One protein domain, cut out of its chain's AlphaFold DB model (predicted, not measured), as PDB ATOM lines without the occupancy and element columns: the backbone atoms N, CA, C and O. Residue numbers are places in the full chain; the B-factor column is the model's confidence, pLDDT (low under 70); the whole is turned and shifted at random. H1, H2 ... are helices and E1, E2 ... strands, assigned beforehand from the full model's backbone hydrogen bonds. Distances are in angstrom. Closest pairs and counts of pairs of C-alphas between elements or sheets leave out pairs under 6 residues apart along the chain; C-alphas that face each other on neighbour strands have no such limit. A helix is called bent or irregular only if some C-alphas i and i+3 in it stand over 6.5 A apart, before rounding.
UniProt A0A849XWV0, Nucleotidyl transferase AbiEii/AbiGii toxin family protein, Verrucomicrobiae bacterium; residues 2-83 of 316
ATOM      1  N   GLY A   2     102.623  -1.286  -2.023       37.25
ATOM      2  CA  GLY A   2     103.717  -0.284  -1.971       37.25
ATOM      3  C   GLY A   2     103.574   0.937  -1.037       37.25
ATOM      4  O   GLY A   2     104.575   1.574  -0.729       37.25
ATOM      5  N   ARG A   3     102.365   1.295  -0.568       41.31
ATOM      6  CA  ARG A   3     102.158   2.503   0.272       41.31
ATOM      7  C   ARG A   3     102.585   2.312   1.730       41.31
ATOM      8  O   ARG A   3     103.183   3.210   2.307       41.31
ATOM      9  N   HIS A   4     102.323   1.136   2.303       39.34
ATOM     10  CA  HIS A   4     102.741   0.829   3.672       39.34
ATOM     11  C   HIS A   4     104.272   0.834   3.782       39.34
ATOM     12  O   HIS A   4     104.818   1.516   4.639       39.34
ATOM     13  N   THR A   5     104.996   0.185   2.871       35.34
ATOM     14  CA  THR A   5     106.466   0.099   2.918       35.34
ATOM     15  C   THR A   5     107.177   1.458   2.855       35.34
ATOM     16  O   THR A   5     108.141   1.650   3.593       35.34
ATOM     17  N   ALA A   6     106.687   2.421   2.062       45.06
ATOM     18  CA  ALA A   6     107.263   3.772   1.981       45.06
ATOM     19  C   ALA A   6     106.959   4.646   3.219       45.06
ATOM     20  O   ALA A   6     107.816   5.394   3.687       45.06
ATOM     21  N   VAL A   7     105.761   4.529   3.801       51.06
ATOM     22  CA  VAL A   7     105.417   5.233   5.051       51.06
ATOM     23  C   VAL A   7     106.208   4.648   6.229       51.06
ATOM     24  O   VAL A   7     106.783   5.403   7.013       51.06
ATOM     25  N   PHE A   8     106.337   3.319   6.301       45.25
ATOM     26  CA  PHE A   8     107.130   2.624   7.321       45.25
ATOM     27  C   PHE A   8     108.638   2.915   7.220       45.25
ATOM     28  O   PHE A   8     109.295   3.023   8.258       45.25
ATOM     29  N   SER A   9     109.203   3.056   6.012       56.34
ATOM     30  CA  SER A   9     110.612   3.448   5.842       56.34
ATOM     31  C   SER A   9     110.845   4.906   6.245       56.34
ATOM     32  O   SER A   9     111.847   5.202   6.899       56.34
ATOM     33  N   SER A  10     109.889   5.799   5.957       68.81
ATOM     34  CA  SER A  10     109.947   7.200   6.387       68.81
ATOM     35  C   SER A  10     109.872   7.346   7.912       68.81
ATOM     36  O   SER A  10     110.637   8.119   8.481       68.81
ATOM     37  N   HIS A  11     109.019   6.564   8.589       77.50
ATOM     38  CA  HIS A  11     108.863   6.615  10.048       77.50
ATOM     39  C   HIS A  11     110.125   6.178  10.779       77.50
ATOM     40  O   HIS A  11     110.671   6.945  11.562       77.50
ATOM     41  N   ARG A  12     110.657   4.992  10.449       79.44
ATOM     42  CA  ARG A  12     111.901   4.503  11.065       79.44
ATOM     43  C   ARG A  12     113.065   5.460  10.833       79.44
ATOM     44  O   ARG A  12     113.857   5.673  11.744       79.44
ATOM     45  N   SER A  13     113.149   6.049   9.640       84.50
ATOM     46  CA  SER A  13     114.191   7.028   9.318       84.50
ATOM     47  C   SER A  13     114.068   8.290  10.174       84.50
ATOM     48  O   SER A  13     115.078   8.769  10.684       84.50
ATOM     49  N   ARG A  14     112.845   8.799  10.393       86.69
ATOM     50  CA  ARG A  14     112.598   9.937  11.292       86.69
ATOM     51  C   ARG A  14     112.913   9.602  12.741       86.69
ATOM     52  O   ARG A  14     113.659  10.346  13.361       86.69
ATOM     53  N   THR A  15     112.389   8.493  13.264       90.75
ATOM     54  CA  THR A  15     112.656   8.052  14.641       90.75
ATOM     55  C   THR A  15     114.152   7.961  14.888       90.75
ATOM     56  O   THR A  15     114.652   8.540  15.844       90.75
ATOM     57  N   ARG A  16     114.876   7.318  13.968       91.88
ATOM     58  CA  ARG A  16     116.329   7.193  14.028       91.88
ATOM     59  C   ARG A  16     117.029   8.548  14.005       91.88
ATOM     60  O   ARG A  16     117.932   8.782  14.796       91.88
ATOM     61  N   TRP A  17     116.625   9.452  13.116       92.06
ATOM     62  CA  TRP A  17     117.206  10.792  13.069       92.06
ATOM     63  C   TRP A  17     116.947  11.572  14.366       92.06
ATOM     64  O   TRP A  17     117.861  12.214  14.887       92.06
ATOM     65  N   VAL A  18     115.743  11.471  14.936       93.50
ATOM     66  CA  VAL A  18     115.410  12.118  16.211       93.50
ATOM     67  C   VAL A  18     116.262  11.557  17.350       93.50
ATOM     68  O   VAL A  18     116.867  12.338  18.076       93.50
ATOM     69  N   THR A  19     116.373  10.236  17.492       94.69
ATOM     70  CA  THR A  19     117.082   9.618  18.626       94.69
ATOM     71  C   THR A  19     118.605   9.633  18.487       94.69
ATOM     72  O   THR A  19     119.301   9.794  19.484       94.69
ATOM     73  N   GLU A  20     119.149   9.492  17.275       95.38
ATOM     74  CA  GLU A  20     120.601   9.406  17.052       95.38
ATOM     75  C   GLU A  20     121.258  10.763  16.766       95.38
ATOM     76  O   GLU A  20     122.475  10.891  16.908       95.38
ATOM     77  N   ARG A  21     120.497  11.775  16.324       93.94
ATOM     78  CA  ARG A  21     121.046  13.091  15.952       93.94
ATOM     79  C   ARG A  21     120.436  14.227  16.753       93.94
ATOM     80  O   ARG A  21     121.173  14.945  17.422       93.94
ATOM     81  N   LEU A  22     119.116  14.396  16.680       94.38
ATOM     82  CA  LEU A  22     118.470  15.576  17.251       94.38
ATOM     83  C   LEU A  22     118.512  15.573  18.780       94.38
ATOM     84  O   LEU A  22     118.944  16.554  19.371       94.38
ATOM     85  N   GLN A  23     118.076  14.483  19.416       95.88
ATOM     86  CA  GLN A  23     117.998  14.391  20.869       95.88
ATOM     87  C   GLN A  23     119.371  14.579  21.531       95.88
ATOM     88  O   GLN A  23     119.445  15.412  22.427       95.88
ATOM     89  N   PRO A  24     120.466  13.911  21.107       95.62
ATOM     90  CA  PRO A  24     121.777  14.134  21.718       95.62
ATOM     91  C   PRO A  24     122.294  15.566  21.543       95.62
ATOM     92  O   PRO A  24     122.868  16.119  22.478       95.62
ATOM     93  N   GLY A  25     122.079  16.176  20.369       95.94
ATOM     94  CA  GLY A  25     122.473  17.565  20.116       95.94
ATOM     95  C   GLY A  25     121.698  18.545  20.995       95.94
ATOM     96  O   GLY A  25     122.298  19.337  21.716       95.94
ATOM     97  N   LEU A  26     120.369  18.416  21.010       95.19
ATOM     98  CA  LEU A  26     119.489  19.268  21.808       95.19
ATOM     99  C   LEU A  26     119.723  19.085  23.314       95.19
ATOM    100  O   LEU A  26     119.697  20.057  24.058       95.19
ATOM    101  N   GLU A  27     119.992  17.863  23.776       95.38
ATOM    102  CA  GLU A  27     120.376  17.592  25.166       95.38
ATOM    103  C   GLU A  27     121.684  18.312  25.533       95.38
ATOM    104  O   GLU A  27     121.791  18.866  26.625       95.38
ATOM    105  N   GLY A  28     122.659  18.346  24.616       94.69
ATOM    106  CA  GLY A  28     123.903  19.099  24.775       94.69
ATOM    107  C   GLY A  28     123.665  20.603  24.919       94.69
ATOM    108  O   GLY A  28     124.165  21.206  25.868       94.69
ATOM    109  N   ASP A  29     122.850  21.185  24.037       94.38
ATOM    110  CA  ASP A  29     122.500  22.612  24.075       94.38
ATOM    111  C   ASP A  29     121.725  22.974  25.354       94.38
ATOM    112  O   ASP A  29     122.022  23.972  26.017       94.38
ATOM    113  N   ILE A  30     120.768  22.131  25.761       94.25
ATOM    114  CA  ILE A  30     120.020  22.311  27.011       94.25
ATOM    115  C   ILE A  30     120.964  22.216  28.211       94.25
ATOM    116  O   ILE A  30     120.890  23.054  29.107       94.25
ATOM    117  N   ALA A  31     121.864  21.231  28.245       93.44
ATOM    118  CA  ALA A  31     122.811  21.075  29.341       93.44
ATOM    119  C   ALA A  31     123.826  22.227  29.413       93.44
ATOM    120  O   ALA A  31     124.265  22.575  30.508       93.44
ATOM    121  N   ALA A  32     124.175  22.840  28.279       92.81
ATOM    122  CA  ALA A  32     125.007  24.038  28.245       92.81
ATOM    123  C   ALA A  32     124.287  25.256  28.849       92.81
ATOM    124  O   ALA A  32     124.915  26.047  29.549       92.81
ATOM    125  N   GLY A  33     122.975  25.393  28.618       89.56
ATOM    126  CA  GLY A  33     122.179  26.508  29.142       89.56
ATOM    127  C   GLY A  33     121.682  26.328  30.582       89.56
ATOM    128  O   GLY A  33     121.660  27.286  31.349       89.56
ATOM    129  N   LEU A  34     121.272  25.115  30.960       90.62
ATOM    130  CA  LEU A  34     120.614  24.816  32.243       90.62
ATOM    131  C   LEU A  34     121.473  23.982  33.202       90.62
ATOM    132  O   LEU A  34     121.056  23.709  34.328       90.62
ATOM    133  N   GLY A  35     122.658  23.549  32.771       91.25
ATOM    134  CA  GLY A  35     123.465  22.570  33.489       91.25
ATOM    135  C   GLY A  35     122.957  21.136  33.308       91.25
ATOM    136  O   GLY A  35     121.942  20.863  32.665       91.25
ATOM    137  N   LYS A  36     123.680  20.171  33.883       86.88
ATOM    138  CA  LYS A  36     123.266  18.761  33.859       86.88
ATOM    139  C   LYS A  36     122.112  18.534  34.831       86.88
ATOM    140  O   LYS A  36     122.168  18.979  35.977       86.88
ATOM    141  N   LYS A  37     121.105  17.779  34.398       86.25
ATOM    142  CA  LYS A  37     120.016  17.353  35.275       86.25
ATOM    143  C   LYS A  37     120.547  16.454  36.392       86.25
ATOM    144  O   LYS A  37     121.391  15.589  36.162       86.25
ATOM    145  N   SER A  38     120.040  16.642  37.605       76.38
ATOM    146  CA  SER A  38     120.373  15.782  38.740       76.38
ATOM    147  C   SER A  38     119.771  14.384  38.543       76.38
ATOM    148  O   SER A  38     118.562  14.245  38.363       76.38
ATOM    149  N   GLY A  39     120.604  13.342  38.599       76.88
ATOM    150  CA  GLY A  39     120.184  11.941  38.478       76.88
ATOM    151  C   GLY A  39     120.680  11.249  37.205       76.88
ATOM    152  O   GLY A  39     121.588  11.723  36.531       76.88
ATOM    153  N   LYS A  40     120.111  10.073  36.905       70.06
ATOM    154  CA  LYS A  40     120.512   9.232  35.757       70.06
ATOM    155  C   LYS A  40     119.804   9.585  34.441       70.06
ATOM    156  O   LYS A  40     120.146   9.016  33.410       70.06
ATOM    157  N   GLN A  41     118.798  10.457  34.476       80.56
ATOM    158  CA  GLN A  41     118.001  10.824  33.304       80.56
ATOM    159  C   GLN A  41     118.412  12.199  32.778       80.56
ATOM    160  O   GLN A  41     118.682  13.103  33.568       80.56
ATOM    161  N   GLY A  42     118.403  12.351  31.454       89.31
ATOM    162  CA  GLY A  42     118.550  13.647  30.795       89.31
ATOM    163  C   GLY A  42     117.316  14.542  30.943       89.31
ATOM    164  O   GLY A  42     116.304  14.197  31.572       89.31
ATOM    165  N   TRP A  43     117.408  15.722  30.351       94.44
ATOM    166  CA  TRP A  43     116.327  16.684  30.203       94.44
ATOM    167  C   TRP A  43     115.257  16.207  29.218       94.44
ATOM    168  O   TRP A  43     114.079  16.521  29.421       94.44
ATOM    169  N   LEU A  44     115.646  15.435  28.200       95.56
ATOM    170  CA  LEU A  44     114.770  14.932  27.146       95.56
ATOM    171  C   LEU A  44     114.401  13.455  27.337       95.56
ATOM    172  O   LEU A  44     115.271  12.592  27.474       95.56
ATOM    173  N   ALA A  45     113.105  13.157  27.253       94.81
ATOM    174  CA  ALA A  45     112.578  11.797  27.160       94.81
ATOM    175  C   ALA A  45     111.967  11.551  25.775       94.81
ATOM    176  O   ALA A  45     111.194  12.369  25.279       94.81
ATOM    177  N   PHE A  46     112.312  10.425  25.157       95.25
ATOM    178  CA  PHE A  46     111.785  10.030  23.854       95.25
ATOM    179  C   PHE A  46     110.510   9.191  23.989       95.25
ATOM    180  O   PHE A  46     110.438   8.300  24.835       95.25
ATOM    181  N   GLU A  47     109.539   9.444  23.114       94.44
ATOM    182  CA  GLU A  47     108.318   8.656  22.941       94.44
ATOM    183  C   GLU A  47     108.019   8.501  21.439       94.44
ATOM    184  O   GLU A  47     108.216   9.432  20.661       94.44
ATOM    185  N   ASP A  48     107.531   7.333  21.017       91.31
ATOM    186  CA  ASP A  48     106.918   7.160  19.694       91.31
ATOM    187  C   ASP A  48     105.395   7.179  19.874       91.31
ATOM    188  O   ASP A  48     104.821   6.250  20.450       91.31
ATOM    189  N   ASP A  49     104.745   8.269  19.459       88.25
ATOM    190  CA  ASP A  49     103.328   8.510  19.732       88.25
ATOM    191  C   ASP A  49     102.463   7.518  18.944       88.25
ATOM    192  O   ASP A  49     102.407   7.534  17.711       88.25
ATOM    193  N   ALA A  50     101.762   6.644  19.664       83.94
ATOM    194  CA  ALA A  50     100.997   5.557  19.059       83.94
ATOM    195  C   ALA A  50      99.797   6.034  18.221       83.94
ATOM    196  O   ALA A  50      99.315   5.281  17.377       83.94
ATOM    197  N   THR A  51      99.305   7.257  18.447       81.12
ATOM    198  CA  THR A  51      98.129   7.797  17.744       81.12
ATOM    199  C   THR A  51      98.531   8.468  16.438       81.12
ATOM    200  O   THR A  51      97.875   8.301  15.410       81.12
ATOM    201  N   THR A  52      99.600   9.254  16.481       81.00
ATOM    202  CA  THR A  52     100.083  10.051  15.345       81.00
ATOM    203  C   THR A  52     101.194   9.356  14.565       81.00
ATOM    204  O   THR A  52     101.563   9.836  13.491       81.00
ATOM    205  N   HIS A  53     101.731   8.243  15.083       84.06
ATOM    206  CA  HIS A  53     102.916   7.557  14.563       84.06
ATOM    207  C   HIS A  53     104.040   8.550  14.263       84.06
ATOM    208  O   HIS A  53     104.586   8.598  13.154       84.06
ATOM    209  N   SER A  54     104.312   9.414  15.240       88.75
ATOM    210  CA  SER A  54     105.294  10.484  15.134       88.75
ATOM    211  C   SER A  54     106.279  10.401  16.300       88.75
ATOM    212  O   SER A  54     105.857  10.218  17.443       88.75
ATOM    213  N   PRO A  55     107.589  10.558  16.037       93.44
ATOM    214  CA  PRO A  55     108.581  10.734  17.087       93.44
ATOM    215  C   PRO A  55     108.249  11.956  17.948       93.44
ATOM    216  O   PRO A  55     107.914  13.020  17.421       93.44
ATOM    217  N   VAL A  56     108.395  11.817  19.260       95.25
ATOM    218  CA  VAL A  56     108.150  12.867  20.246       95.25
ATOM    219  C   VAL A  56     109.333  12.967  21.202       95.25
ATOM    220  O   VAL A  56     109.857  11.961  21.677       95.25
ATOM    221  N   LEU A  57     109.734  14.198  21.518       96.12
ATOM    222  CA  LEU A  57     110.625  14.494  22.636       96.12
ATOM    223  C   LEU A  57     109.876  15.302  23.692       96.12
ATOM    224  O   LEU A  57     109.283  16.335  23.392       96.12
ATOM    225  N   HIS A  58     109.934  14.854  24.939       95.44
ATOM    226  CA  HIS A  58     109.446  15.599  26.093       95.44
ATOM    227  C   HIS A  58     110.615  16.285  26.777       95.44
ATOM    228  O   HIS A  58     111.487  15.621  27.335       95.44
ATOM    229  N   PHE A  59     110.620  17.612  26.754       95.12
ATOM    230  CA  PHE A  59     111.567  18.407  27.518       95.12
ATOM    231  C   PHE A  59     111.019  18.702  28.914       95.12
ATOM    232  O   PHE A  59     110.057  19.454  29.078       95.12
ATOM    233  N   HIS A  60     111.650  18.110  29.924       91.88
ATOM    234  CA  HIS A  60     111.288  18.259  31.331       91.88
ATOM    235  C   HIS A  60     112.077  19.398  31.980       91.88
ATOM    236  O   HIS A  60     113.064  19.149  32.669       91.88
ATOM    237  N   TYR A  61     111.650  20.636  31.744       90.00
ATOM    238  CA  TYR A  61     112.304  21.835  32.271       90.00
ATOM    239  C   TYR A  61     112.292  21.895  33.813       90.00
ATOM    240  O   TYR A  61     111.385  21.349  34.453       90.00
ATOM    241  N   PRO A  62     113.284  22.563  34.436       87.50
ATOM    242  CA  PRO A  62     113.309  22.750  35.883       87.50
ATOM    243  C   PRO A  62     112.123  23.605  36.344       87.50
ATOM    244  O   PRO A  62     111.765  24.593  35.705       87.50
ATOM    245  N   SER A  63     111.511  23.239  37.470       81.62
ATOM    246  CA  SER A  63     110.394  23.985  38.056       81.62
ATOM    247  C   SER A  63     110.455  23.932  39.577       81.62
ATOM    248  O   SER A  63     110.699  22.873  40.151       81.62
ATOM    249  N   THR A  64     110.223  25.078  40.214       78.25
ATOM    250  CA  THR A  64     110.118  25.232  41.674       78.25
ATOM    251  C   THR A  64     108.686  25.092  42.187       78.25
ATOM    252  O   THR A  64     108.473  24.937  43.384       78.25
ATOM    253  N   LEU A  65     107.699  25.154  41.294       73.69
ATOM    254  CA  LEU A  65     106.284  24.999  41.629       73.69
ATOM    255  C   LEU A  65     105.974  23.500  41.876       73.69
ATOM    256  O   LEU A  65     106.731  22.652  41.410       73.69
ATOM    257  N   GLU A  66     104.848  23.131  42.488       67.25
ATOM    258  CA  GLU A  66     104.409  21.721  42.635       67.25
ATOM    259  C   GLU A  66     103.811  21.139  41.344       67.25
ATOM    260  O   GLU A  66     103.340  21.909  40.511       67.25
ATOM    261  N   ALA A  67     103.840  19.807  41.157       65.62
ATOM    262  CA  ALA A  67     103.406  19.104  39.934       65.62
ATOM    263  C   ALA A  67     102.193  19.765  39.238       65.62
ATOM    264  O   ALA A  67     101.255  20.195  39.895       65.62
ATOM    265  N   GLY A  68     102.251  19.895  37.904       61.50
ATOM    266  CA  GLY A  68     101.259  20.645  37.123       61.50
ATOM    267  C   GLY A  68      99.843  20.095  37.294       61.50
ATOM    268  O   GLY A  68      99.657  19.005  37.837       61.50
ATOM    269  N   THR A  69      98.838  20.832  36.819       65.69
ATOM    270  CA  THR A  69      97.459  20.326  36.826       65.69
ATOM    271  C   THR A  69      97.370  19.017  36.030       65.69
ATOM    272  O   THR A  69      98.204  18.741  35.165       65.69
ATOM    273  N   LEU A  70      96.339  18.200  36.284       64.88
ATOM    274  CA  LEU A  70      96.102  16.973  35.501       64.88
ATOM    275  C   LEU A  70      96.026  17.255  33.989       64.88
ATOM    276  O   LEU A  70      96.359  16.384  33.184       64.88
ATOM    277  N   TYR A  71      95.613  18.470  33.620       68.25
ATOM    278  CA  TYR A  71      95.494  18.911  32.240       68.25
ATOM    279  C   TYR A  71      96.822  19.446  31.660       68.25
ATOM    280  O   TYR A  71      97.183  19.101  30.533       68.25
ATOM    281  N   ILE A  72      97.589  20.245  32.417       75.50
ATOM    282  CA  ILE A  72      98.846  20.857  31.954       75.50
ATOM    283  C   ILE A  72     100.047  20.106  32.530       75.50
ATOM    284  O   ILE A  72     100.504  20.336  33.653       75.50
ATOM    285  N   ARG A  73     100.617  19.223  31.706       81.06
ATOM    286  CA  ARG A  73     101.861  18.521  32.035       81.06
ATOM    287  C   ARG A  73     103.048  19.482  32.048       81.06
ATOM    288  O   ARG A  73     103.167  20.371  31.212       81.06
ATOM    289  N   ARG A  74     103.986  19.233  32.961       84.50
ATOM    290  CA  ARG A  74     105.256  19.969  33.086       84.50
ATOM    291  C   ARG A  74     106.322  19.438  32.149       84.50
ATOM    292  O   ARG A  74     107.370  18.936  32.561       84.50
ATOM    293  N   SER A  75     106.012  19.490  30.874       90.44
ATOM    294  CA  SER A  75     106.968  19.196  29.831       90.44
ATOM    295  C   SER A  75     106.576  19.939  28.573       90.44
ATOM    296  O   SER A  75     105.397  20.153  28.296       90.44
ATOM    297  N   VAL A  76     107.578  20.320  27.790       93.06
ATOM    298  CA  VAL A  76     107.349  20.780  26.424       93.06
ATOM    299  C   VAL A  76     107.383  19.550  25.523       93.06
ATOM    300  O   VAL A  76     108.420  18.895  25.416       93.06
ATOM    301  N   LYS A  77     106.244  19.216  24.905       93.88
ATOM    302  CA  LYS A  77     106.142  18.147  23.901       93.88
ATOM    303  C   LYS A  77     106.595  18.694  22.544       93.88
ATOM    304  O   LYS A  77     105.945  19.574  21.987       93.88
ATOM    305  N   LEU A  78     107.685  18.159  22.008       94.50
ATOM    306  CA  LEU A  78     108.185  18.420  20.660       94.50
ATOM    307  C   LEU A  78     107.772  17.245  19.770       94.50
ATOM    308  O   LEU A  78     108.285  16.142  19.938       94.50
ATOM    309  N   GLU A  79     106.828  17.460  18.856       93.00
ATOM    310  CA  GLU A  79     106.299  16.418  17.965       93.00
ATOM    311  C   GLU A  79     106.842  16.588  16.543       93.00
ATOM    312  O   GLU A  79     106.736  17.661  15.944       93.00
ATOM    313  N   PHE A  80     107.420  15.522  15.988       90.00
ATOM    314  CA  PHE A  80     108.089  15.545  14.689       90.00
ATOM    315  C   PHE A  80     107.233  14.855  13.626       90.00
ATOM    316  O   PHE A  80     107.356  13.656  13.364       90.00
ATOM    317  N   GLY A  81     106.353  15.643  13.005       81.62
ATOM    318  CA  GLY A  81     105.430  15.173  11.976       81.62
ATOM    319  C   GLY A  81     106.111  14.604  10.724       81.62
ATOM    320  O   GLY A  81     107.258  14.899  10.388       81.62
ATOM    321  N   SER A  82     105.364  13.773  10.000       67.56
ATOM    322  CA  SER A  82     105.837  13.027   8.829       67.56
ATOM    323  C   SER A  82     105.840  13.804   7.512       67.56
ATOM    324  O   SER A  82     106.471  13.374   6.545       67.56
ATOM    325  N   LEU A  83     105.127  14.927   7.469       68.00
ATOM    326  CA  LEU A  83     104.806  15.657   6.251       68.00
ATOM    327  C   LEU A  83     105.570  16.976   6.218       68.00
ATOM    328  O   LEU A  83     105.299  17.881   7.005       68.00
TER     329      LEU A  83
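AT A GLANCE: This is residues 2 to 83 of the 316 residues of the protein "Nucleotidyl transferase AbiEii/AbiGii toxin family protein" of Verrucomicrobiae bacterium (UniProt A0A849XWV0). A small antiparallel sheet, order E1 - E2 - E3, has one long bent helix, H1, over one face; loop residues 67 to 72 stick out. The 82 printed residues run H1, E1, E2, E3: mixed class, two layers, the strands a meander, each antiparallel to the one before. The whole is loose, radius of gyration of the C-alphas 15.0 A, spanning 51 by 30 by 21 A.

IN THESE COORDINATES: Find E1 at residues 44 to 49, E2 at 54 to 59, and E3 at 76 to 79, ending at C-alpha 79 (106.299, 16.418, 17.965). H1, residues 2 to 34, starts at C-alpha 2 (103.717, -0.284, -1.971); assigned as one helix by its hydrogen bonds, it is bent, C-alphas 20 and 23 lying 6.8 A apart, with arms H1a, 2 to 20, 27.2 A, and H1b, 23 to 34, 15.6 A.

HOW THE PARTS SIT: Look within hydrogen-bond range: N 47 and O 56, 2.9 A, in hairpin E1 and E2; N 57 and O 78, 2.9 A, in hairpin E2 and E3. H1a is on the sheet, closest C-alphas Thr 15 and Pro 55, 5.5 A; H1b is on the same face, closest Glu 27 and Leu 44, 6.5 A. Every O i to N i+4 pair is within range in H1b, 14 of 15 in H1a.

THE WHOLE: The printed part has no cut; the E2 to E3 link is long, 16 residues. Confidence is under 70 at residues 2 to 10, 66 to 71 and 82 to 83.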